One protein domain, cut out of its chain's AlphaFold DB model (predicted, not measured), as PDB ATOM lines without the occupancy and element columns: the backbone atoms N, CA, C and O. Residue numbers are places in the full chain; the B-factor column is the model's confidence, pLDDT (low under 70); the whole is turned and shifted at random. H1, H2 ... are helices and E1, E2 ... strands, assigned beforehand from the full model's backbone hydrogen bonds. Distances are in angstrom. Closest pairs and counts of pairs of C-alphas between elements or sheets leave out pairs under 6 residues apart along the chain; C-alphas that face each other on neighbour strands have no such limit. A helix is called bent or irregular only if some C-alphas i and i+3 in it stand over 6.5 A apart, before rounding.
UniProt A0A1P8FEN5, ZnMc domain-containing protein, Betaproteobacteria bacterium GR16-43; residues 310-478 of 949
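What this domain is: This is residues 310 to 478 of the 949 residues of the protein "ZnMc domain-containing protein" of Betaproteobacteria bacterium GR16-43 (UniProt A0A1P8FEN5). A long, twisted sheet is built on two long strands side by side, E4 and E6, with E5 added beside E6 towards one end and E1, then E7, towards the other; the helices H1, H4 and H5 pack on one and the same face of it, H4 at the E5 end and H1 and H5 at the E1 and E7 end. H1 lies between this sheet and a smaller part, in which the helices H2 and H3 pack on a two-stranded sheet of E2 and E3. The 169 printed residues hold five named helices and seven named strands, in the order E1 H1 E2 H2 H3 E3 E4 H4 E5 E6 H5 E7; the neighbour strands of both sheets are antiparallel, and the class is mixed, helices and strands. The whole is compact, with a radius of gyration of the C-alphas of 17.4 A, and spans 56 by 40 by 23 A.

Where its parts are: In the large sheet, E6 is residues 437 to 450, 39.9 A long, from C-alpha 437 at (0.039, -64.537, -1.075) to C-alpha 450 at (4.834, -45.784, 33.775). E4, residues 399 to 411, is 35.4 A long and bends by 53 degrees at residue 405. E5 is residues 428 to 434, 16.7 A. E1, residues 310 to 314, is 13.3 A long and begins at C-alpha 310 at (0.190, -49.135, 30.443). E7, residues 472 to 477, is 16.3 A long and ends at C-alpha 477 at (1.975, -53.447, 33.199). The helices are H1, residues 319 to 333, 20.4 A; H2, residues 349 to 356; H3, residues 367 to 377, 15.0 A; H4, residues 417 to 427, 16.7 A; and H5, residues 454 to 467, 20.8 A. H4 and H5 are irregular: C-alphas 423 and 426 are 7.7 A apart, and C-alphas 455 and 458 are 7.4 A apart. The small sheet has E2, residues 338 to 342, and E3, residues 392 to 396.

How they stand to each other: In the branched sheet E6 has three neighbours: E1, beside residues 444 to 449, and E5, beside residues 437 to 442, lie on one side of it, and E4 on the other side. E4 and E6 have N 404 and O 444 within hydrogen-bond range at 2.9 A; E1 and E6 have N 312 and O 447 at 2.8 A. E5 and E6 are a hairpin, with N 432 and O 439 at 2.8 A. E7 is an edge strand beside E1, with N 311 and O 475 at 2.8 A. H1 is over E1 and E6, along the strands, at a height over the sheet of 9.9 A. H5 is over E7, along the strands, at 8.9 A. H4 is over E4 and E6, slantwise to the strands, at 8.7 A. H1 and H3 touch, closest at the C-alphas of Ala 328 and Leu 373, 4.2 A, at a shallow tilt of 22 degrees, the same way. H1 and H5 touch, closest at the C-alphas of Glu 333 and Thr 460, 6.4 A, opposite ways at a tilt of 36 degrees, only just steep. H2 and H3 only just touch, with 3 pairs of C-alphas within 8 A; the closest are those of Cys 350 and Val 370, 7.2 A. E2 and E3 have N 339 and O 395 within hydrogen-bond range at 2.8 A. E3 runs on into E4 at 55 degrees across a break of 2 residues. In H2 and H3 every O i to N i+4 pair is within hydrogen-bond range; in H1 10 of 11 are, in H4 4 of 7 and in H5 6 of 10.

The domain as a whole: The two C-alphas farthest apart are those of Gly 390 and Pro 435, 56.5 A. The printed part has no cut. The one long link is H3 to E3, residues 378 to 391. The mean pLDDT of the printed part is 71.5, and 80 residues are under 70, among them residues 404 to 443 and 451 to 471.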
ATOM      1  N   ILE A 310       0.988 -48.793  31.617       80.31
ATOM      2  CA  ILE A 310       0.190 -49.135  30.443       80.31
ATOM      3  C   ILE A 310       1.156 -49.490  29.317       80.31
ATOM      4  O   ILE A 310       2.017 -48.687  28.962       80.31
ATOM      5  N   ARG A 311       0.989 -50.680  28.742       81.62
ATOM      6  CA  ARG A 311       1.668 -51.124  27.527       81.62
ATOM      7  C   ARG A 311       0.719 -51.024  26.351       81.62
ATOM      8  O   ARG A 311      -0.409 -51.508  26.414       81.62
ATOM      9  N   MET A 312       1.203 -50.452  25.264       86.62
ATOM     10  CA  MET A 312       0.516 -50.390  23.982       86.62
ATOM     11  C   MET A 312       1.383 -51.043  22.907       86.62
ATOM     12  O   MET A 312       2.610 -50.993  22.991       86.62
ATOM     13  N   LYS A 313       0.756 -51.651  21.902       81.06
ATOM     14  CA  LYS A 313       1.421 -52.216  20.722       81.06
ATOM     15  C   LYS A 313       0.725 -51.726  19.455       81.06
ATOM     16  O   LYS A 313      -0.501 -51.789  19.365       81.06
ATOM     17  N   PHE A 314       1.514 -51.251  18.497       80.25
ATOM     18  CA  PHE A 314       1.072 -50.700  17.217       80.25
ATOM     19  C   PHE A 314       1.675 -51.546  16.090       80.25
ATOM     20  O   PHE A 314       2.881 -51.495  15.860       80.25
ATOM     21  N   GLU A 315       0.846 -52.329  15.403       72.19
ATOM     22  CA  GLU A 315       1.235 -53.373  14.440       72.19
ATOM     23  C   GLU A 315       0.716 -53.074  13.018       72.19
ATOM     24  O   GLU A 315       0.321 -53.967  12.269       72.19
ATOM     25  N   GLY A 316       0.691 -51.795  12.634       63.62
ATOM     26  CA  GLY A 316       0.278 -51.336  11.301       63.62
ATOM     27  C   GLY A 316      -1.081 -50.637  11.245       63.62
ATOM     28  O   GLY A 316      -1.636 -50.234  12.265       63.62
ATOM     29  N   GLY A 317      -1.595 -50.428  10.030       63.69
ATOM     30  CA  GLY A 317      -2.647 -49.439   9.787       63.69
ATOM     31  C   GLY A 317      -2.092 -48.013   9.867       63.69
ATOM     32  O   GLY A 317      -0.891 -47.790   9.693       63.69
ATOM     33  N   ASP A 318      -2.944 -47.032  10.175       66.69
ATOM     34  CA  ASP A 318      -2.498 -45.655  10.427       66.69
ATOM     35  C   ASP A 318      -1.868 -45.511  11.826       66.69
ATOM     36  O   ASP A 318      -2.386 -44.850  12.727       66.69
ATOM     37  N   VAL A 319      -0.712 -46.152  12.011       68.25
ATOM     38  CA  VAL A 319       0.133 -46.025  13.209       68.25
ATOM     39  C   VAL A 319       0.511 -44.566  13.464       68.25
ATOM     40  O   VAL A 319       0.649 -44.167  14.617       68.25
ATOM     41  N   ASN A 320       0.623 -43.759  12.406       66.12
ATOM     42  CA  ASN A 320       0.995 -42.351  12.483       66.12
ATOM     43  C   ASN A 320      -0.055 -41.538  13.256       66.12
ATOM     44  O   ASN A 320       0.306 -40.803  14.171       66.12
ATOM     45  N   SER A 321      -1.352 -41.679  12.956       70.12
ATOM     46  CA  SER A 321      -2.391 -41.053  13.789       70.12
ATOM     47  C   SER A 321      -2.643 -41.819  15.087       70.12
ATOM     48  O   SER A 321      -2.820 -41.182  16.127       70.12
ATOM     49  N   THR A 322      -2.613 -43.155  15.073       81.25
ATOM     50  CA  THR A 322      -2.985 -43.975  16.242       81.25
ATOM     51  C   THR A 322      -2.003 -43.799  17.404       81.25
ATOM     52  O   THR A 322      -2.445 -43.660  18.541       81.25
ATOM     53  N   LEU A 323      -0.689 -43.715  17.145       86.81
ATOM     54  CA  LEU A 323       0.334 -43.479  18.176       86.81
ATOM     55  C   LEU A 323       0.120 -42.145  18.897       86.81
ATOM     56  O   LEU A 323       0.003 -42.108  20.123       86.81
ATOM     57  N   PHE A 324       0.022 -41.046  18.145       87.75
ATOM     58  CA  PHE A 324      -0.172 -39.726  18.743       87.75
ATOM     59  C   PHE A 324      -1.576 -39.556  19.342       87.75
ATOM     60  O   PHE A 324      -1.709 -38.863  20.346       87.75
ATOM     61  N   SER A 325      -2.600 -40.248  18.826       86.56
ATOM     62  CA  SER A 325      -3.942 -40.286  19.434       86.56
ATOM     63  C   SER A 325      -3.949 -41.044  20.762       86.56
ATOM     64  O   SER A 325      -4.562 -40.593  21.726       86.56
ATOM     65  N   ALA A 326      -3.231 -42.165  20.854       88.12
ATOM     66  CA  ALA A 326      -3.097 -42.927  22.091       88.12
ATOM     67  C   ALA A 326      -2.315 -42.134  23.151       88.12
ATOM     68  O   ALA A 326      -2.750 -42.033  24.297       88.12
ATOM     69  N   LEU A 327      -1.217 -41.476  22.758       90.56
ATOM     70  CA  LEU A 327      -0.501 -40.535  23.623       90.56
ATOM     71  C   LEU A 327      -1.382 -39.338  24.024       90.56
ATOM     72  O   LEU A 327      -1.331 -38.920  25.179       90.56
ATOM     73  N   ALA A 328      -2.230 -38.814  23.130       84.44
ATOM     74  CA  ALA A 328      -3.184 -37.755  23.462       84.44
ATOM     75  C   ALA A 328      -4.219 -38.227  24.496       84.44
ATOM     76  O   ALA A 328      -4.493 -37.498  25.446       84.44
ATOM     77  N   ILE A 329      -4.734 -39.460  24.382       79.38
ATOM     78  CA  ILE A 329      -5.593 -40.081  25.404       79.38
ATOM     79  C   ILE A 329      -4.837 -40.239  26.731       79.38
ATOM     80  O   ILE A 329      -5.393 -39.916  27.777       79.38
ATOM     81  N   LEU A 330      -3.567 -40.654  26.728       86.12
ATOM     82  CA  LEU A 330      -2.768 -40.744  27.957       86.12
ATOM     83  C   LEU A 330      -2.506 -39.373  28.604       86.12
ATOM     84  O   LEU A 330      -2.577 -39.263  29.830       86.12
ATOM     85  N   ALA A 331      -2.247 -38.325  27.815       81.69
ATOM     86  CA  ALA A 331      -2.103 -36.951  28.307       81.69
ATOM     87  C   ALA A 331      -3.419 -36.454  28.931       81.69
ATOM     88  O   ALA A 331      -3.453 -35.995  30.072       81.69
ATOM     89  N   ARG A 332      -4.527 -36.653  28.211       77.81
ATOM     90  CA  ARG A 332      -5.904 -36.340  28.612       77.81
ATOM     91  C   ARG A 332      -6.322 -37.073  29.894       77.81
ATOM     92  O   ARG A 332      -6.836 -36.445  30.821       77.81
ATOM     93  N   GLU A 333      -6.010 -38.364  30.031       67.81
ATOM     94  CA  GLU A 333      -6.210 -39.118  31.280       67.81
ATOM     95  C   GLU A 333      -5.230 -38.727  32.397       67.81
ATOM     96  O   GLU A 333      -5.514 -38.972  33.570       67.81
ATOM     97  N   ASN A 334      -4.178 -37.970  32.081       72.25
ATOM     98  CA  ASN A 334      -3.075 -37.585  32.965       72.25
ATOM     99  C   ASN A 334      -2.298 -38.795  33.506       72.25
ATOM    100  O   ASN A 334      -2.086 -38.951  34.707       72.25
ATOM    101  N   GLN A 335      -1.911 -39.668  32.576       78.94
ATOM    102  CA  GLN A 335      -0.960 -40.759  32.782       78.94
ATOM    103  C   GLN A 335       0.445 -40.426  32.258       78.94
ATOM    104  O   GLN A 335       1.346 -41.250  32.402       78.94
ATOM    105  N   LEU A 336       0.649 -39.243  31.664       84.94
ATOM    106  CA  LEU A 336       1.957 -38.771  31.204       84.94
ATOM    107  C   LEU A 336       2.575 -37.802  32.216       84.94
ATOM    108  O   LEU A 336       1.968 -36.797  32.567       84.94
ATOM    109  N   GLN A 337       3.806 -38.084  32.636       82.12
ATOM    110  CA  GLN A 337       4.698 -37.082  33.217       82.12
ATOM    111  C   GLN A 337       5.298 -36.243  32.091       82.12
ATOM    112  O   GLN A 337       5.457 -36.737  30.972       82.12
ATOM    113  N   THR A 338       5.686 -35.005  32.389       87.25
ATOM    114  CA  THR A 338       6.290 -34.098  31.409       87.25
ATOM    115  C   THR A 338       7.640 -33.547  31.849       87.25
ATOM    116  O   THR A 338       7.848 -33.245  33.024       87.25
ATOM    117  N   ARG A 339       8.517 -33.311  30.870       89.06
ATOM    118  CA  ARG A 339       9.761 -32.545  30.993       89.06
ATOM    119  C   ARG A 339       9.724 -31.326  30.075       89.06
ATOM    120  O   ARG A 339       9.146 -31.381  28.992       89.06
ATOM    121  N   THR A 340      10.382 -30.246  30.485       90.00
ATOM    122  CA  THR A 340      10.488 -29.028  29.674       90.00
ATOM    123  C   THR A 340      11.678 -29.109  28.720       90.00
ATOM    124  O   THR A 340      12.787 -29.438  29.139       90.00
ATOM    125  N   VAL A 341      11.461 -28.750  27.457       89.12
ATOM    126  CA  VAL A 341      12.494 -28.554  26.429       89.12
ATOM    127  C   VAL A 341      12.426 -27.122  25.882       89.12
ATOM    128  O   VAL A 341      11.468 -26.391  26.149       89.12
ATOM    129  N   THR A 342      13.472 -26.691  25.173       89.88
ATOM    130  CA  THR A 342      13.564 -25.345  24.579       89.88
ATOM    131  C   THR A 342      13.576 -25.465  23.062       89.88
ATOM    132  O   THR A 342      14.326 -26.273  22.528       89.88
ATOM    133  N   VAL A 343      12.748 -24.667  22.394       88.62
ATOM    134  CA  VAL A 343      12.559 -24.641  20.935       88.62
ATOM    135  C   VAL A 343      13.777 -24.022  20.240       88.62
ATOM    136  O   VAL A 343      14.183 -22.915  20.601       88.62
ATOM    137  N   GLY A 344      14.338 -24.693  19.231       87.69
ATOM    138  CA  GLY A 344      15.389 -24.165  18.356       87.69
ATOM    139  C   GLY A 344      14.868 -23.453  17.099       87.69
ATOM    140  O   GLY A 344      13.688 -23.522  16.760       87.69
ATOM    141  N   ASP A 345      15.770 -22.803  16.355       81.06
ATOM    142  CA  ASP A 345      15.466 -21.939  15.188       81.06
ATOM    143  C   ASP A 345      14.772 -22.630  13.992       81.06
ATOM    144  O   ASP A 345      14.457 -21.978  12.993       81.06
ATOM    145  N   LYS A 346      14.600 -23.955  14.038       81.12
ATOM    146  CA  LYS A 346      14.023 -24.780  12.961       81.12
ATOM    147  C   LYS A 346      13.086 -25.874  13.476       81.12
ATOM    148  O   LYS A 346      12.762 -26.784  12.718       81.12
ATOM    149  N   ASP A 347      12.707 -25.816  14.749       84.81
ATOM    150  CA  ASP A 347      11.872 -26.847  15.349       84.81
ATOM    151  C   ASP A 347      10.395 -26.690  14.999       84.81
ATOM    152  O   ASP A 347       9.845 -25.588  14.960       84.81
ATOM    153  N   ASP A 348       9.746 -27.836  14.830       84.25
ATOM    154  CA  ASP A 348       8.303 -27.962  14.774       84.25
ATOM    155  C   ASP A 348       7.810 -28.959  15.841       84.25
ATOM    156  O   ASP A 348       8.568 -29.663  16.509       84.25
ATOM    157  N   TYR A 349       6.499 -29.011  16.031       79.44
ATOM    158  CA  TYR A 349       5.842 -29.859  17.027       79.44
ATOM    159  C   TYR A 349       6.135 -31.357  16.834       79.44
ATOM    160  O   TYR A 349       6.186 -32.114  17.804       79.44
ATOM    161  N   CYS A 350       6.345 -31.781  15.585       84.81
ATOM    162  CA  CYS A 350       6.715 -33.136  15.207       84.81
ATOM    163  C   CYS A 350       8.208 -33.406  15.452       84.81
ATOM    164  O   CYS A 350       8.523 -34.477  15.970       84.81
ATOM    165  N   SER A 351       9.123 -32.476  15.134       87.25
ATOM    166  CA  SER A 351      10.558 -32.633  15.444       87.25
ATOM    167  C   SER A 351      10.767 -32.757  16.953       87.25
ATOM    168  O   SER A 351      11.336 -33.750  17.407       87.25
ATOM    169  N   ILE A 352      10.186 -31.830  17.722       89.00
ATOM    170  CA  ILE A 352      10.262 -31.783  19.185       89.00
ATOM    171  C   ILE A 352       9.742 -33.082  19.809       89.00
ATOM    172  O   ILE A 352      10.424 -33.678  20.640       89.00
ATOM    173  N   LEU A 353       8.550 -33.558  19.420       88.00
ATOM    174  CA  LEU A 353       7.984 -34.785  19.993       88.00
ATOM    175  C   LEU A 353       8.719 -36.051  19.533       88.00
ATOM    176  O   LEU A 353       8.837 -36.987  20.322       88.00
ATOM    177  N   LYS A 354       9.239 -36.097  18.299       87.19
ATOM    178  CA  LYS A 354      10.040 -37.236  17.822       87.19
ATOM    179  C   LYS A 354      11.375 -37.341  18.540       87.19
ATOM    180  O   LYS A 354      11.747 -38.440  18.935       87.19
ATOM    181  N   GLU A 355      12.077 -36.227  18.725       87.62
ATOM    182  CA  GLU A 355      13.338 -36.197  19.466       87.62
ATOM    183  C   GLU A 355      13.110 -36.471  20.958       87.62
ATOM    184  O   GLU A 355      13.844 -37.242  21.570       87.62
ATOM    185  N   ALA A 356      12.040 -35.925  21.542       85.25
ATOM    186  CA  ALA A 356      11.733 -36.120  22.956       85.25
ATOM    187  C   ALA A 356      11.339 -37.558  23.342       85.25
ATOM    188  O   ALA A 356      11.461 -37.904  24.520       85.25
ATOM    189  N   LEU A 357      10.850 -38.350  22.381       86.00
ATOM    190  CA  LEU A 357      10.305 -39.703  22.562       86.00
ATOM    191  C   LEU A 357      11.045 -40.770  21.729       86.00
ATOM    192  O   LEU A 357      10.552 -41.886  21.590       86.00
ATOM    193  N   GLU A 358      12.181 -40.407  21.127       86.00
ATOM    194  CA  GLU A 358      13.029 -41.256  20.269       86.00
ATOM    195  C   GLU A 358      12.286 -41.955  19.101       86.00
ATOM    196  O   GLU A 358      12.710 -42.990  18.583       86.00
ATOM    197  N   ILE A 359      11.180 -41.366  18.628       80.50
ATOM    198  CA  ILE A 359      10.320 -41.944  17.583       80.50
ATOM    199  C   ILE A 359      11.073 -41.983  16.237       80.50
ATOM    200  O   ILE A 359      11.479 -40.929  15.727       80.50
ATOM    201  N   PRO A 360      11.211 -43.158  15.583       72.69
ATOM    202  CA  PRO A 360      11.943 -43.274  14.325       72.69
ATOM    203  C   PRO A 360      11.402 -42.366  13.219       72.69
ATOM    204  O   PRO A 360      10.203 -42.315  12.950       72.69
ATOM    205  N   LYS A 361      12.317 -41.694  12.504       72.69
ATOM    206  CA  LYS A 361      12.011 -40.609  11.547       72.69
ATOM    207  C   LYS A 361      10.954 -40.955  10.482       72.69
ATOM    208  O   LYS A 361      10.266 -40.042  10.029       72.69
ATOM    209  N   ARG A 362      10.818 -42.243  10.122       70.19
ATOM    210  CA  ARG A 362       9.828 -42.789   9.168       70.19
ATOM    211  C   ARG A 362       8.369 -42.718   9.631       70.19
ATOM    212  O   ARG A 362       7.490 -42.704   8.779       70.19
ATOM    213  N   VAL A 363       8.106 -42.682  10.938       72.62
ATOM    214  CA  VAL A 363       6.748 -42.497  11.466       72.62
ATOM    215  C   VAL A 363       6.322 -41.077  11.106       72.62
ATOM    216  O   VAL A 363       6.991 -40.116  11.486       72.62
ATOM    217  N   ALA A 364       5.260 -40.914  10.325       73.50
ATOM    218  CA  ALA A 364       4.747 -39.591   9.997       73.50
ATOM    219  C   ALA A 364       4.036 -38.984  11.214       73.50
ATOM    220  O   ALA A 364       3.532 -39.695  12.081       73.50
ATOM    221  N   CYS A 365       3.979 -37.659  11.277       74.19
ATOM    222  CA  CYS A 365       3.095 -36.977  12.210       74.19
ATOM    223  C   CYS A 365       1.754 -36.735  11.521       74.19
ATOM    224  O   CYS A 365       1.720 -36.272  10.386       74.19
ATOM    225  N   SER A 366       0.659 -37.069  12.201       72.69
ATOM    226  CA  SER A 366      -0.680 -36.646  11.796       72.69
ATOM    227  C   SER A 366      -0.992 -35.335  12.508       72.69
ATOM    228  O   SER A 366      -1.124 -35.332  13.732       72.69
ATOM    229  N   ASP A 367      -1.098 -34.231  11.764       71.19
ATOM    230  CA  ASP A 367      -1.251 -32.873  12.314       71.19
ATOM    231  C   ASP A 367      -2.419 -32.755  13.304       71.19
ATOM    232  O   ASP A 367      -2.328 -32.048  14.306       71.19
ATOM    233  N   GLY A 368      -3.508 -33.496  13.068       77.44
ATOM    234  CA  GLY A 368      -4.653 -33.557  13.976       77.44
ATOM    235  C   GLY A 368      -4.330 -34.244  15.308       77.44
ATOM    236  O   GLY A 368      -4.613 -33.692  16.369       77.44
ATOM    237  N   ALA A 369      -3.710 -35.427  15.268       78.25
ATOM    238  CA  ALA A 369      -3.378 -36.198  16.470       78.25
ATOM    239  C   ALA A 369      -2.223 -35.563  17.266       78.25
ATOM    240  O   ALA A 369      -2.287 -35.464  18.492       78.25
ATOM    241  N   VAL A 370      -1.197 -35.062  16.570       83.94
ATOM    242  CA  VAL A 370      -0.083 -34.312  17.167       83.94
ATOM    243  C   VAL A 370      -0.567 -32.977  17.727       83.94
ATOM    244  O   VAL A 370      -0.203 -32.632  18.848       83.94
ATOM    245  N   GLY A 371      -1.447 -32.262  17.020       81.81
ATOM    246  CA  GLY A 371      -2.067 -31.033  17.517       81.81
ATOM    247  C   GLY A 371      -2.912 -31.249  18.777       81.81
ATOM    248  O   GLY A 371      -2.867 -30.418  19.683       81.81
ATOM    249  N   GLN A 372      -3.630 -32.376  18.884       82.19
ATOM    250  CA  GLN A 372      -4.356 -32.748  20.106       82.19
ATOM    251  C   GLN A 372      -3.410 -33.083  21.264       82.19
ATOM    252  O   GLN A 372      -3.558 -32.510  22.342       82.19
ATOM    253  N   LEU A 373      -2.418 -33.958  21.050       87.56
ATOM    254  CA  LEU A 373      -1.396 -34.265  22.059       87.56
ATOM    255  C   LEU A 373      -0.708 -32.984  22.546       87.56
ATOM    256  O   LEU A 373      -0.571 -32.769  23.749       87.56
ATOM    257  N   TRP A 374      -0.336 -32.101  21.619       86.06
ATOM    258  CA  TRP A 374       0.282 -30.827  21.949       86.06
ATOM    259  C   TRP A 374      -0.630 -29.932  22.784       86.06
ATOM    260  O   TRP A 374      -0.172 -29.383  23.782       86.06
ATOM    261  N   ALA A 375      -1.912 -29.810  22.431       80.25
ATOM    262  CA  ALA A 375      -2.869 -29.003  23.187       80.25
ATOM    263  C   ALA A 375      -3.069 -29.509  24.629       80.25
ATOM    264  O   ALA A 375      -3.225 -28.694  25.535       80.25
ATOM    265  N   TYR A 376      -3.015 -30.828  24.864       80.44
ATOM    266  CA  TYR A 376      -3.071 -31.392  26.220       80.44
ATOM    267  C   TYR A 376      -1.781 -31.168  27.025       80.44
ATOM    268  O   TYR A 376      -1.854 -30.943  28.230       80.44
ATOM    269  N   LEU A 377      -0.607 -31.216  26.384       82.38
ATOM    270  CA  LEU A 377       0.692 -31.002  27.043       82.38
ATOM    271  C   LEU A 377       1.029 -29.515  27.257       82.38
ATOM    272  O   LEU A 377       1.720 -29.162  28.211       82.38
ATOM    273  N   ASN A 378       0.571 -28.647  26.354       85.50
ATOM    274  CA  ASN A 378       0.966 -27.244  26.240       85.50
ATOM    275  C   ASN A 378      -0.246 -26.305  26.034       85.50
ATOM    276  O   ASN A 378      -0.254 -25.525  25.075       85.50
ATOM    277  N   PRO A 379      -1.266 -26.325  26.915       71.75
ATOM    278  CA  PRO A 379      -2.514 -25.575  26.714       71.75
ATOM    279  C   PRO A 379      -2.314 -24.055  26.573       71.75
ATOM    280  O   PRO A 379      -3.108 -23.381  25.922       71.75
ATOM    281  N   THR A 380      -1.233 -23.506  27.132       66.56
ATOM    282  CA  THR A 380      -0.894 -22.074  27.090       66.56
ATOM    283  C   THR A 380       0.023 -21.666  25.928       66.56
ATOM    284  O   THR A 380       0.279 -20.476  25.759       66.56
ATOM    285  N   ALA A 381       0.532 -22.604  25.117       61.06
ATOM    286  CA  ALA A 381       1.589 -22.329  24.128       61.06
ATOM    287  C   ALA A 381       1.097 -21.849  22.746       61.06
ATOM    288  O   ALA A 381       1.914 -21.650  21.847       61.06
ATOM    289  N   GLY A 382      -0.214 -21.660  22.563       56.41
ATOM    290  CA  GLY A 382      -0.811 -21.234  21.294       56.41
ATOM    291  C   GLY A 382      -1.105 -22.378  20.312       56.41
ATOM    292  O   GLY A 382      -1.023 -23.557  20.646       56.41
ATOM    293  N   LYS A 383      -1.515 -22.023  19.085       58.69
ATOM    294  CA  LYS A 383      -1.868 -22.996  18.030       58.69
ATOM    295  C   LYS A 383      -0.622 -23.677  17.427       58.69
ATOM    296  O   LYS A 383       0.438 -23.058  17.472       58.69
ATOM    297  N   PRO A 384      -0.756 -24.857  16.773       56.41
ATOM    298  CA  PRO A 384       0.338 -25.621  16.141       56.41
ATOM    299  C   PRO A 384       1.089 -24.978  14.948       56.41
ATOM    300  O   PRO A 384       1.530 -25.684  14.049       56.41
ATOM    301  N   TRP A 385       1.252 -23.652  14.909       59.28
ATOM    302  CA  TRP A 385       1.951 -22.920  13.836       59.28
ATOM    303  C   TRP A 385       2.726 -21.686  14.354       59.28
ATOM    304  O   TRP A 385       3.072 -20.800  13.578       59.28
ATOM    305  N   GLY A 386       2.935 -21.582  15.671       65.38
ATOM    306  CA  GLY A 386       3.391 -20.361  16.350       65.38
ATOM    307  C   GLY A 386       4.573 -20.543  17.303       65.38
ATOM    308  O   GLY A 386       4.672 -19.785  18.265       65.38
ATOM    309  N   LEU A 387       5.426 -21.549  17.081       77.38
ATOM    310  CA  LEU A 387       6.662 -21.716  17.853       77.38
ATOM    311  C   LEU A 387       7.622 -20.547  17.621       77.38
ATOM    312  O   LEU A 387       7.790 -20.077  16.495       77.38
ATOM    313  N   VAL A 388       8.287 -20.119  18.691       82.69
ATOM    314  CA  VAL A 388       9.351 -19.108  18.652       82.69
ATOM    315  C   VAL A 388      10.628 -19.708  19.237       82.69
ATOM    316  O   VAL A 388      10.584 -20.360  20.279       82.69
ATOM    317  N   ALA A 389      11.774 -19.479  18.596       85.44
ATOM    318  CA  ALA A 389      13.066 -19.917  19.122       85.44
ATOM    319  C   ALA A 389      13.298 -19.385  20.552       85.44
ATOM    320  O   ALA A 389      13.006 -18.227  20.861       85.44
ATOM    321  N   GLY A 390      13.787 -20.243  21.448       82.50
ATOM    322  CA  GLY A 390      13.928 -19.951  22.878       82.50
ATOM    323  C   GLY A 390      12.650 -20.133  23.715       82.50
ATOM    324  O   GLY A 390      12.721 -20.053  24.944       82.50
ATOM    325  N   GLN A 391      11.493 -20.419  23.105       85.69
ATOM    326  CA  GLN A 391      10.271 -20.776  23.833       85.69
ATOM    327  C   GLN A 391      10.470 -22.084  24.614       85.69
ATOM    328  O   GLN A 391      11.116 -23.020  24.141       85.69
ATOM    329  N   LYS A 392       9.892 -22.163  25.817       87.12
ATOM    330  CA  LYS A 392       9.883 -23.376  26.645       87.12
ATOM    331  C   LYS A 392       8.558 -24.111  26.498       87.12
ATOM    332  O   LYS A 392       7.501 -23.491  26.597       87.12
ATOM    333  N   VAL A 393       8.633 -25.419  26.276       86.75
ATOM    334  CA  VAL A 393       7.492 -26.292  25.958       86.75
ATOM    335  C   VAL A 393       7.634 -27.631  26.684       86.75
ATOM    336  O   VAL A 393       8.745 -28.063  26.986       86.75
ATOM    337  N   GLN A 394       6.517 -28.278  26.997       89.44
ATOM    338  CA  GLN A 394       6.453 -29.562  27.687       89.44
ATOM    339  C   GLN A 394       6.337 -30.722  26.694       89.44
ATOM    340  O   GLN A 394       5.567 -30.667  25.734       89.44
ATOM    341  N   VAL A 395       7.065 -31.800  26.964       91.19
ATOM    342  CA  VAL A 395       7.018 -33.079  26.238       91.19
ATOM    343  C   VAL A 395       6.944 -34.232  27.241       91.19
ATOM    344  O   VAL A 395       7.365 -34.040  28.387       91.19
ATOM    345  N   PRO A 396       6.430 -35.425  26.884       91.69
ATOM    346  CA  PRO A 396       6.332 -36.520  27.844       91.69
ATOM    347  C   PRO A 396       7.715 -37.020  28.307       91.69
ATOM    348  O   PRO A 396       8.714 -36.875  27.601       91.69
ATOM    349  N   SER A 397       7.775 -37.603  29.507       86.50
ATOM    350  CA  SER A 397       9.030 -38.065  30.132       86.50
ATOM    351  C   SER A 397       8.981 -39.464  30.753       86.50
ATOM    352  O   SER A 397      10.007 -39.954  31.211       86.50
ATOM    353  N   ASN A 398       7.812 -40.106  30.791       86.25
ATOM    354  CA  ASN A 398       7.580 -41.449  31.346       86.25
ATOM    355  C   ASN A 398       7.133 -42.464  30.277       86.25
ATOM    356  O   ASN A 398       6.421 -43.417  30.596       86.25
ATOM    357  N   VAL A 399       7.502 -42.213  29.019       88.12
ATOM    358  CA  VAL A 399       7.114 -42.977  27.827       88.12
ATOM    359  C   VAL A 399       8.369 -43.602  27.222       88.12
ATOM    360  O   VAL A 399       9.315 -42.889  26.902       88.12
ATOM    361  N   ASP A 400       8.356 -44.919  27.065       83.69
ATOM    362  CA  ASP A 400       9.434 -45.755  26.532       83.69
ATOM    363  C   ASP A 400       8.939 -46.416  25.237       83.69
ATOM    364  O   ASP A 400       7.930 -47.124  25.251       83.69
ATOM    365  N   ILE A 401       9.592 -46.135  24.103       85.38
ATOM    366  CA  ILE A 401       9.145 -46.556  22.765       85.38
ATOM    367  C   ILE A 401      10.172 -47.503  22.145       85.38
ATOM    368  O   ILE A 401      11.310 -47.129  21.876       85.38
ATOM    369  N   LYS A 402       9.748 -48.739  21.870       81.12
ATOM    370  CA  LYS A 402      10.598 -49.827  21.371       81.12
ATOM    371  C   LYS A 402      10.060 -50.383  20.061       81.12
ATOM    372  O   LYS A 402       8.958 -50.925  20.008       81.12
ATOM    373  N   GLY A 403      10.850 -50.266  18.998       71.94
ATOM    374  CA  GLY A 403      10.553 -50.914  17.722       71.94
ATOM    375  C   GLY A 403      10.826 -52.419  17.780       71.94
ATOM    376  O   GLY A 403      11.893 -52.833  18.225       71.94
ATOM    377  N   TYR A 404       9.895 -53.231  17.283       65.75
ATOM    378  CA  TYR A 404      10.060 -54.674  17.070       65.75
ATOM    379  C   TYR A 404       9.659 -55.056  15.639       65.75
ATOM    380  O   TYR A 404       9.303 -54.200  14.827       65.75
ATOM    381  N   SER A 405       9.778 -56.334  15.280       63.78
ATOM    382  CA  SER A 405       9.442 -56.818  13.934       63.78
ATOM    383  C   SER A 405       8.556 -58.050  14.027       63.78
ATOM    384  O   SER A 405       8.842 -58.939  14.821       63.78
ATOM    385  N   PHE A 406       7.521 -58.122  13.198       57.22
ATOM    386  CA  PHE A 406       6.612 -59.266  13.119       57.22
ATOM    387  C   PHE A 406       6.299 -59.585  11.650       57.22
ATOM    388  O   PHE A 406       6.535 -58.763  10.761       57.22
ATOM    389  N   ALA A 407       5.798 -60.788  11.371       56.41
ATOM    390  CA  ALA A 407       5.458 -61.223  10.017       56.41
ATOM    391  C   ALA A 407       3.937 -61.338   9.846       56.41
ATOM    392  O   ALA A 407       3.274 -62.010  10.632       56.41
ATOM    393  N   LYS A 408       3.388 -60.726   8.790       59.59
ATOM    394  CA  LYS A 408       1.966 -60.821   8.423       59.59
ATOM    395  C   LYS A 408       1.844 -61.321   6.984       59.59
ATOM    396  O   LYS A 408       2.513 -60.817   6.078       59.59
ATOM    397  N   THR A 409       1.004 -62.330   6.773       63.66
ATOM    398  CA  THR A 409       0.709 -62.886   5.445       63.66
ATOM    399  C   THR A 409      -0.598 -62.292   4.943       63.66
ATOM    400  O   THR A 409      -1.616 -62.395   5.622       63.66
ATOM    401  N   ILE A 410      -0.563 -61.671   3.766       61.41
ATOM    402  CA  ILE A 410      -1.702 -60.981   3.155       61.41
ATOM    403  C   ILE A 410      -2.099 -61.730   1.879       61.41
ATOM    404  O   ILE A 410      -1.271 -61.921   0.985       61.41
ATOM    405  N   ASP A 411      -3.363 -62.141   1.795       62.81
ATOM    406  CA  ASP A 411      -3.986 -62.594   0.547       62.81
ATOM    407  C   ASP A 411      -4.289 -61.365  -0.315       62.81
ATOM    408  O   ASP A 411      -5.032 -60.476   0.095       62.81
ATOM    409  N   VAL A 412      -3.683 -61.295  -1.502       61.25
ATOM    410  CA  VAL A 412      -3.866 -60.182  -2.453       61.25
ATOM    411  C   VAL A 412      -4.845 -60.510  -3.585       61.25
ATOM    412  O   VAL A 412      -5.028 -59.700  -4.492       61.25
ATOM    413  N   THR A 413      -5.483 -61.681  -3.538       55.97
ATOM    414  CA  THR A 413      -6.535 -62.123  -4.469       55.97
ATOM    415  C   THR A 413      -7.951 -61.952  -3.912       55.97
ATOM    416  O   THR A 413      -8.898 -61.812  -4.689       55.97
ATOM    417  N   GLY A 414      -8.113 -61.893  -2.588       56.78
ATOM    418  CA  GLY A 414      -9.374 -61.533  -1.938       56.78
ATOM    419  C   GLY A 414      -9.781 -60.063  -2.147       56.78
ATOM    420  O   GLY A 414      -8.942 -59.164  -2.254       56.78
ATOM    421  N   LYS A 415     -11.095 -59.787  -2.149       46.94
ATOM    422  CA  LYS A 415     -11.623 -58.409  -2.102       46.94
ATOM    423  C   LYS A 415     -11.107 -57.707  -0.837       46.94
ATOM    424  O   LYS A 415     -11.367 -58.181   0.261       46.94
ATOM    425  N   GLY A 416     -10.403 -56.587  -1.008       57.25
ATOM    426  CA  GLY A 416      -9.770 -55.826   0.080       57.25
ATOM    427  C   GLY A 416      -8.286 -56.147   0.321       57.25
ATOM    428  O   GLY A 416      -7.603 -55.366   0.975       57.25
ATOM    429  N   GLY A 417      -7.731 -57.215  -0.264       58.72
ATOM    430  CA  GLY A 417      -6.329 -57.614  -0.042       58.72
ATOM    431  C   GLY A 417      -5.289 -56.558  -0.447       58.72
ATOM    432  O   GLY A 417      -4.274 -56.371   0.223       58.72
ATOM    433  N   ALA A 418      -5.565 -55.801  -1.513       60.22
ATOM    434  CA  ALA A 418      -4.726 -54.679  -1.944       60.22
ATOM    435  C   ALA A 418      -4.790 -53.469  -0.987       60.22
ATOM    436  O   ALA A 418      -3.798 -52.761  -0.820       60.22
ATOM    437  N   GLU A 419      -5.936 -53.251  -0.342       59.53
ATOM    438  CA  GLU A 419      -6.174 -52.164   0.615       59.53
ATOM    439  C   GLU A 419      -5.522 -52.482   1.969       59.53
ATOM    440  O   GLU A 419      -4.792 -51.657   2.517       59.53
ATOM    441  N   GLN A 420      -5.645 -53.734   2.429       59.19
ATOM    442  CA  GLN A 420      -4.859 -54.259   3.547       59.19
ATOM    443  C   GLN A 420      -3.353 -54.119   3.282       59.19
ATOM    444  O   GLN A 420      -2.636 -53.590   4.124       59.19
ATOM    445  N   ALA A 421      -2.860 -54.514   2.101       61.19
ATOM    446  CA  ALA A 421      -1.445 -54.358   1.753       61.19
ATOM    447  C   ALA A 421      -0.976 -52.887   1.760       61.19
ATOM    448  O   ALA A 421       0.144 -52.608   2.195       61.19
ATOM    449  N   ALA A 422      -1.822 -51.943   1.333       61.97
ATOM    450  CA  ALA A 422      -1.520 -50.513   1.401       61.97
ATOM    451  C   ALA A 422      -1.409 -50.004   2.854       61.97
ATOM    452  O   ALA A 422      -0.512 -49.218   3.157       61.97
ATOM    453  N   ALA A 423      -2.252 -50.505   3.764       59.44
ATOM    454  CA  ALA A 423      -2.286 -50.109   5.175       59.44
ATOM    455  C   ALA A 423      -1.031 -50.500   5.990       59.44
ATOM    456  O   ALA A 423      -0.809 -49.947   7.067       59.44
ATOM    457  N   PHE A 424      -0.189 -51.414   5.494       60.25
ATOM    458  CA  PHE A 424       1.102 -51.764   6.116       60.25
ATOM    459  C   PHE A 424       2.314 -51.138   5.411       60.25
ATOM    460  O   PHE A 424       3.416 -51.154   5.959       60.25
ATOM    461  N   ASN A 425       2.123 -50.564   4.219       60.19
ATOM    462  CA  ASN A 425       3.190 -50.121   3.317       60.19
ATOM    463  C   ASN A 425       4.246 -49.172   3.946       60.19
ATOM    464  O   ASN A 425       5.425 -49.347   3.641       60.19
ATOM    465  N   PRO A 426       3.911 -48.229   4.859       57.28
ATOM    466  CA  PRO A 426       4.907 -47.360   5.506       57.28
ATOM    467  C   PRO A 426       5.883 -48.071   6.462       57.28
ATOM    468  O   PRO A 426       6.882 -47.475   6.866       57.28
ATOM    469  N   LEU A 427       5.587 -49.314   6.862       59.19
ATOM    470  CA  LEU A 427       6.299 -50.050   7.916       59.19
ATOM    471  C   LEU A 427       6.904 -51.378   7.430       59.19
ATOM    472  O   LEU A 427       7.431 -52.143   8.237       59.19
ATOM    473  N   ILE A 428       6.869 -51.662   6.125       64.19
ATOM    474  CA  ILE A 428       7.459 -52.877   5.548       64.19
ATOM    475  C   ILE A 428       8.993 -52.818   5.633       64.19
ATOM    476  O   ILE A 428       9.619 -51.901   5.104       64.19
ATOM    477  N   LYS A 429       9.607 -53.836   6.249       60.03
ATOM    478  CA  LYS A 429      11.064 -54.076   6.218       60.03
ATOM    479  C   LYS A 429      11.483 -54.926   5.023       60.03
ATOM    480  O   LYS A 429      12.516 -54.665   4.416       60.03
ATOM    481  N   SER A 430      10.696 -55.950   4.701       56.19
ATOM    482  CA  SER A 430      10.922 -56.845   3.563       56.19
ATOM    483  C   SER A 430       9.637 -57.587   3.184       56.19
ATOM    484  O   SER A 430       8.693 -57.672   3.975       56.19
ATOM    485  N   GLN A 431       9.586 -58.115   1.961       57.69
ATOM    486  CA  GLN A 431       8.416 -58.813   1.433       57.69
ATOM    487  C   GLN A 431       8.826 -59.976   0.524       57.69
ATOM    488  O   GLN A 431       9.631 -59.807  -0.389       57.69
ATOM    489  N   GLU A 432       8.221 -61.139   0.751       52.62
ATOM    490  CA  GLU A 432       8.302 -62.327  -0.097       52.62
ATOM    491  C   GLU A 432       6.956 -62.496  -0.821       52.62
ATOM    492  O   GLU A 432       5.889 -62.385  -0.210       52.62
ATOM    493  N   SER A 433       6.988 -62.739  -2.135       47.22
ATOM    494  CA  SER A 433       5.781 -62.886  -2.962       47.22
ATOM    495  C   SER A 433       5.655 -64.295  -3.530       47.22
ATOM    496  O   SER A 433       6.583 -64.815  -4.146       47.22
ATOM    497  N   SER A 434       4.470 -64.878  -3.391       49.25
ATOM    498  CA  SER A 434       4.035 -66.099  -4.073       49.25
ATOM    499  C   SER A 434       2.702 -65.843  -4.794       49.25
ATOM    500  O   SER A 434       2.048 -64.833  -4.523       49.25
ATOM    501  N   PRO A 435       2.264 -66.713  -5.724       42.88
ATOM    502  CA  PRO A 435       0.977 -66.545  -6.398       42.88
ATOM    503  C   PRO A 435      -0.183 -66.469  -5.389       42.88
ATOM    504  O   PRO A 435      -0.474 -67.436  -4.694       42.88
ATOM    505  N   GLY A 436      -0.814 -65.295  -5.285       52.62
ATOM    506  CA  GLY A 436      -1.934 -65.006  -4.377       52.62
ATOM    507  C   GLY A 436      -1.568 -64.526  -2.964       52.62
ATOM    508  O   GLY A 436      -2.365 -63.820  -2.350       52.62
ATOM    509  N   LEU A 437      -0.363 -64.821  -2.462       51.03
ATOM    510  CA  LEU A 437       0.039 -64.537  -1.075       51.03
ATOM    511  C   LEU A 437       1.307 -63.674  -1.004       51.03
ATOM    512  O   LEU A 437       2.329 -63.991  -1.615       51.03
ATOM    513  N   ARG A 438       1.266 -62.612  -0.190       62.56
ATOM    514  CA  ARG A 438       2.432 -61.790   0.170       62.56
ATOM    515  C   ARG A 438       2.752 -61.935   1.651       62.56
ATOM    516  O   ARG A 438       2.004 -61.452   2.500       62.56
ATOM    517  N   LYS A 439       3.890 -62.550   1.965       58.47
ATOM    518  CA  LYS A 439       4.435 -62.589   3.324       58.47
ATOM    519  C   LYS A 439       5.285 -61.341   3.529       58.47
ATOM    520  O   LYS A 439       6.217 -61.087   2.771       58.47
ATOM    521  N   THR A 440       4.940 -60.542   4.529       61.44
ATOM    522  CA  THR A 440       5.505 -59.204   4.729       61.44
ATOM    523  C   THR A 440       6.046 -59.092   6.149       61.44
ATOM    524  O   THR A 440       5.313 -59.359   7.100       61.44
ATOM    525  N   ILE A 441       7.318 -58.711   6.302       61.53
ATOM    526  CA  ILE A 441       7.896 -58.375   7.608       61.53
ATOM    527  C   ILE A 441       7.655 -56.888   7.851       61.53
ATOM    528  O   ILE A 441       8.045 -56.049   7.036       61.53
ATOM    529  N   ILE A 442       7.000 -56.576   8.963       66.56
ATOM    530  CA  ILE A 442       6.491 -55.248   9.304       66.56
ATOM    531  C   ILE A 442       7.143 -54.796  10.618       66.56
ATOM    532  O   ILE A 442       7.389 -55.605  11.514       66.56
ATOM    533  N   GLU A 443       7.464 -53.507  10.724       67.94
ATOM    534  CA  GLU A 443       7.868 -52.880  11.984       67.94
ATOM    535  C   GLU A 443       6.647 -52.573  12.855       67.94
ATOM    536  O   GLU A 443       5.723 -51.892  12.410       67.94
ATOM    537  N   GLY A 444       6.665 -53.053  14.096       73.38
ATOM    538  CA  GLY A 444       5.717 -52.658  15.133       73.38
ATOM    539  C   GLY A 444       6.387 -51.773  16.181       73.38
ATOM    540  O   GLY A 444       7.609 -51.803  16.333       73.38
ATOM    541  N   PHE A 445       5.593 -51.013  16.932       77.19
ATOM    542  CA  PHE A 445       6.073 -50.238  18.080       77.19
ATOM    543  C   PHE A 445       5.390 -50.715  19.354       77.19
ATOM    544  O   PHE A 445       4.164 -50.764  19.418       77.19
ATOM    545  N   GLN A 446       6.173 -51.046  20.375       83.06
ATOM    546  CA  GLN A 446       5.692 -51.156  21.743       83.06
ATOM    547  C   GLN A 446       5.916 -49.809  22.427       83.06
ATOM    548  O   GLN A 446       6.982 -49.215  22.288       83.06
ATOM    549  N   VAL A 447       4.913 -49.335  23.158       84.38
ATOM    550  CA  VAL A 447       4.995 -48.121  23.969       84.38
ATOM    551  C   VAL A 447       4.632 -48.492  25.396       84.38
ATOM    552  O   VAL A 447       3.486 -48.842  25.674       84.38
ATOM    553  N   ASP A 448       5.617 -48.450  26.283       83.50
ATOM    554  CA  ASP A 448       5.458 -48.656  27.718       83.50
ATOM    555  C   ASP A 448       5.379 -47.294  28.419       83.50
ATOM    556  O   ASP A 448       6.214 -46.417  28.203       83.50
ATOM    557  N   VAL A 449       4.359 -47.098  29.256       83.62
ATOM    558  CA  VAL A 449       4.146 -45.852  30.006       83.62
ATOM    559  C   VAL A 449       3.980 -46.154  31.487       83.62
ATOM    560  O   VAL A 449       3.009 -46.794  31.890       83.62
ATOM    561  N   SER A 450       4.903 -45.659  32.312       78.62
ATOM    562  CA  SER A 450       4.834 -45.784  33.775       78.62
ATOM    563  C   SER A 450       3.725 -44.879  34.315       78.62
ATOM    564  O   SER A 450       3.836 -43.655  34.244       78.62
ATOM    565  N   ALA A 451       2.637 -45.450  34.830       66.00
ATOM    566  CA  ALA A 451       1.399 -44.723  35.083       66.00
ATOM    567  C   ALA A 451       1.515 -43.777  36.285       66.00
ATOM    568  O   ALA A 451       1.636 -44.204  37.435       66.00
ATOM    569  N   VAL A 452       1.365 -42.479  36.013       62.22
ATOM    570  CA  VAL A 452       1.219 -41.413  37.021       62.22
ATOM    571  C   VAL A 452       0.117 -41.749  38.031       62.22
ATOM    572  O   VAL A 452       0.265 -41.531  39.235       62.22
ATOM    573  N   ASN A 453      -0.986 -42.334  37.556       55.03
ATOM    574  CA  ASN A 453      -2.092 -42.771  38.386       55.03
ATOM    575  C   ASN A 453      -2.425 -44.253  38.154       55.03
ATOM    576  O   ASN A 453      -3.340 -44.610  37.406       55.03
ATOM    577  N   ALA A 454      -1.717 -45.107  38.897       53.28
ATOM    578  CA  ALA A 454      -1.934 -46.551  38.992       53.28
ATOM    579  C   ALA A 454      -3.404 -46.970  39.214       53.28
ATOM    580  O   ALA A 454      -3.838 -47.983  38.675       53.28
ATOM    581  N   ARG A 455      -4.193 -46.197  39.981       49.25
ATOM    582  CA  ARG A 455      -5.616 -46.504  40.232       49.25
ATOM    583  C   ARG A 455      -6.502 -46.244  39.011       49.25
ATOM    584  O   ARG A 455      -7.534 -46.888  38.867       49.25
ATOM    585  N   ARG A 456      -6.105 -45.323  38.126       53.31
ATOM    586  CA  ARG A 456      -6.819 -45.003  36.878       53.31
ATOM    587  C   ARG A 456      -6.405 -45.880  35.691       53.31
ATOM    588  O   ARG A 456      -7.051 -45.778  34.652       53.31
ATOM    589  N   VAL A 457      -5.400 -46.754  35.821       55.88
ATOM    590  CA  VAL A 457      -4.935 -47.639  34.728       55.88
ATOM    591  C   VAL A 457      -6.085 -48.420  34.065       55.88
ATOM    592  O   VAL A 457      -6.210 -48.306  32.845       55.88
ATOM    593  N   PRO A 458      -7.000 -49.102  34.790       49.41
ATOM    594  CA  PRO A 458      -8.124 -49.803  34.158       49.41
ATOM    595  C   PRO A 458      -9.057 -48.876  33.362       49.41
ATOM    596  O   PRO A 458      -9.431 -49.192  32.235       49.41
ATOM    597  N   SER A 459      -9.386 -47.694  33.902       50.47
ATOM    598  CA  SER A 459     -10.216 -46.703  33.200       50.47
ATOM    599  C   SER A 459      -9.519 -46.089  31.983       50.47
ATOM    600  O   SER A 459     -10.168 -45.856  30.966       50.47
ATOM    601  N   THR A 460      -8.201 -45.873  32.045       61.69
ATOM    602  CA  THR A 460      -7.425 -45.386  30.899       61.69
ATOM    603  C   THR A 460      -7.347 -46.437  29.794       61.69
ATOM    604  O   THR A 460      -7.456 -46.090  28.624       61.69
ATOM    605  N   ILE A 461      -7.228 -47.722  30.139       58.28
ATOM    606  CA  ILE A 461      -7.270 -48.819  29.161       58.28
ATOM    607  C   ILE A 461      -8.651 -48.889  28.492       58.28
ATOM    608  O   ILE A 461      -8.721 -48.964  27.271       58.28
ATOM    609  N   GLY A 462      -9.742 -48.746  29.254       51.53
ATOM    610  CA  GLY A 462     -11.097 -48.644  28.695       51.53
ATOM    611  C   GLY A 462     -11.317 -47.424  27.784       51.53
ATOM    612  O   GLY A 462     -12.127 -47.486  26.863       51.53
ATOM    613  N   ALA A 463     -10.577 -46.331  27.995       55.56
ATOM    614  CA  ALA A 463     -10.564 -45.179  27.094       55.56
ATOM    615  C   ALA A 463      -9.699 -45.407  25.837       55.56
ATOM    616  O   ALA A 463     -10.065 -44.962  24.751       55.56
ATOM    617  N   LEU A 464      -8.574 -46.120  25.963       68.75
ATOM    618  CA  LEU A 464      -7.714 -46.514  24.839       68.75
ATOM    619  C   LEU A 464      -8.361 -47.588  23.953       68.75
ATOM    620  O   LEU A 464      -8.100 -47.611  22.754       68.75
ATOM    621  N   ASP A 465      -9.267 -48.405  24.494       65.06
ATOM    622  CA  ASP A 465     -10.078 -49.352  23.720       65.06
ATOM    623  C   ASP A 465     -10.977 -48.668  22.664       65.06
ATOM    624  O   ASP A 465     -11.429 -49.325  21.729       65.06
ATOM    625  N   ALA A 466     -11.170 -47.344  22.724       64.62
ATOM    626  CA  ALA A 466     -11.800 -46.574  21.646       64.62
ATOM    627  C   ALA A 466     -10.922 -46.430  20.379       64.62
ATOM    628  O   ALA A 466     -11.441 -46.082  19.321       64.62
ATOM    629  N   LEU A 467      -9.612 -46.704  20.466       65.69
ATOM    630  CA  LEU A 467      -8.677 -46.775  19.329       65.69
ATOM    631  C   LEU A 467      -8.442 -48.218  18.839       65.69
ATOM    632  O   LEU A 467      -7.608 -48.453  17.961       65.69
ATOM    633  N   LYS A 468      -9.134 -49.204  19.426       65.50
ATOM    634  CA  LYS A 468      -8.915 -50.632  19.171       65.50
ATOM    635  C   LYS A 468      -9.208 -50.988  17.716       65.50
ATOM    636  O   LYS A 468     -10.305 -50.777  17.207       65.50
ATOM    637  N   SER A 469      -8.213 -51.575  17.065       66.19
ATOM    638  CA  SER A 469      -8.275 -52.085  15.695       66.19
ATOM    639  C   SER A 469      -7.533 -53.420  15.624       66.19
ATOM    640  O   SER A 469      -6.887 -53.818  16.591       66.19
ATOM    641  N   GLU A 470      -7.552 -54.097  14.472       56.34
ATOM    642  CA  GLU A 470      -6.768 -55.327  14.245       56.34
ATOM    643  C   GLU A 470      -5.248 -55.159  14.433       56.34
ATOM    644  O   GLU A 470      -4.519 -56.146  14.395       56.34
ATOM    645  N   ASN A 471      -4.765 -53.920  14.574       67.56
ATOM    646  CA  ASN A 471      -3.350 -53.569  14.623       67.56
ATOM    647  C   ASN A 471      -3.006 -52.644  15.814       67.56
ATOM    648  O   ASN A 471      -1.911 -52.084  15.853       67.56
ATOM    649  N   PHE A 472      -3.920 -52.454  16.777       73.69
ATOM    650  CA  PHE A 472      -3.655 -51.705  18.012       73.69
ATOM    651  C   PHE A 472      -4.108 -52.491  19.242       73.69
ATOM    652  O   PHE A 472      -5.284 -52.835  19.379       73.69
ATOM    653  N   TYR A 473      -3.171 -52.719  20.161       69.75
ATOM    654  CA  TYR A 473      -3.385 -53.458  21.400       69.75
ATOM    655  C   TYR A 473      -2.981 -52.614  22.609       69.75
ATOM    656  O   TYR A 473      -2.015 -51.853  22.551       69.75
ATOM    657  N   VAL A 474      -3.678 -52.801  23.729       68.00
ATOM    658  CA  VAL A 474      -3.408 -52.125  25.003       68.00
ATOM    659  C   VAL A 474      -3.592 -53.095  26.178       68.00
ATOM    660  O   VAL A 474      -4.500 -53.926  26.171       68.00
ATOM    661  N   ALA A 475      -2.712 -53.011  27.178       55.69
ATOM    662  CA  ALA A 475      -2.698 -53.854  28.375       55.69
ATOM    663  C   ALA A 475      -2.082 -53.110  29.583       55.69
ATOM    664  O   ALA A 475      -1.309 -52.170  29.389       55.69
ATOM    665  N   PRO A 476      -2.371 -53.514  30.834       52.12
ATOM    666  CA  PRO A 476      -1.667 -52.995  32.003       52.12
ATOM    667  C   PRO A 476      -0.289 -53.662  32.166       52.12
ATOM    668  O   PRO A 476      -0.110 -54.835  31.843       52.12
ATOM    669  N   THR A 477       0.668 -52.936  32.737       56.00
ATOM    670  CA  THR A 477       1.975 -53.447  33.199       56.00
ATOM    671  C   THR A 477       2.194 -53.060  34.658       56.00
ATOM    672  O   THR A 477       1.547 -52.136  35.140       56.00
ATOM    673  N   GLY A 478       3.021 -53.796  35.414       44.12
ATOM    674  CA  GLY A 478       3.329 -53.526  36.837       44.12
ATOM    675  C   GLY A 478       2.145 -53.581  37.826       44.12
ATOM    676  O   GLY A 478       2.345 -53.627  39.035       44.12
TER     677      GLY A 478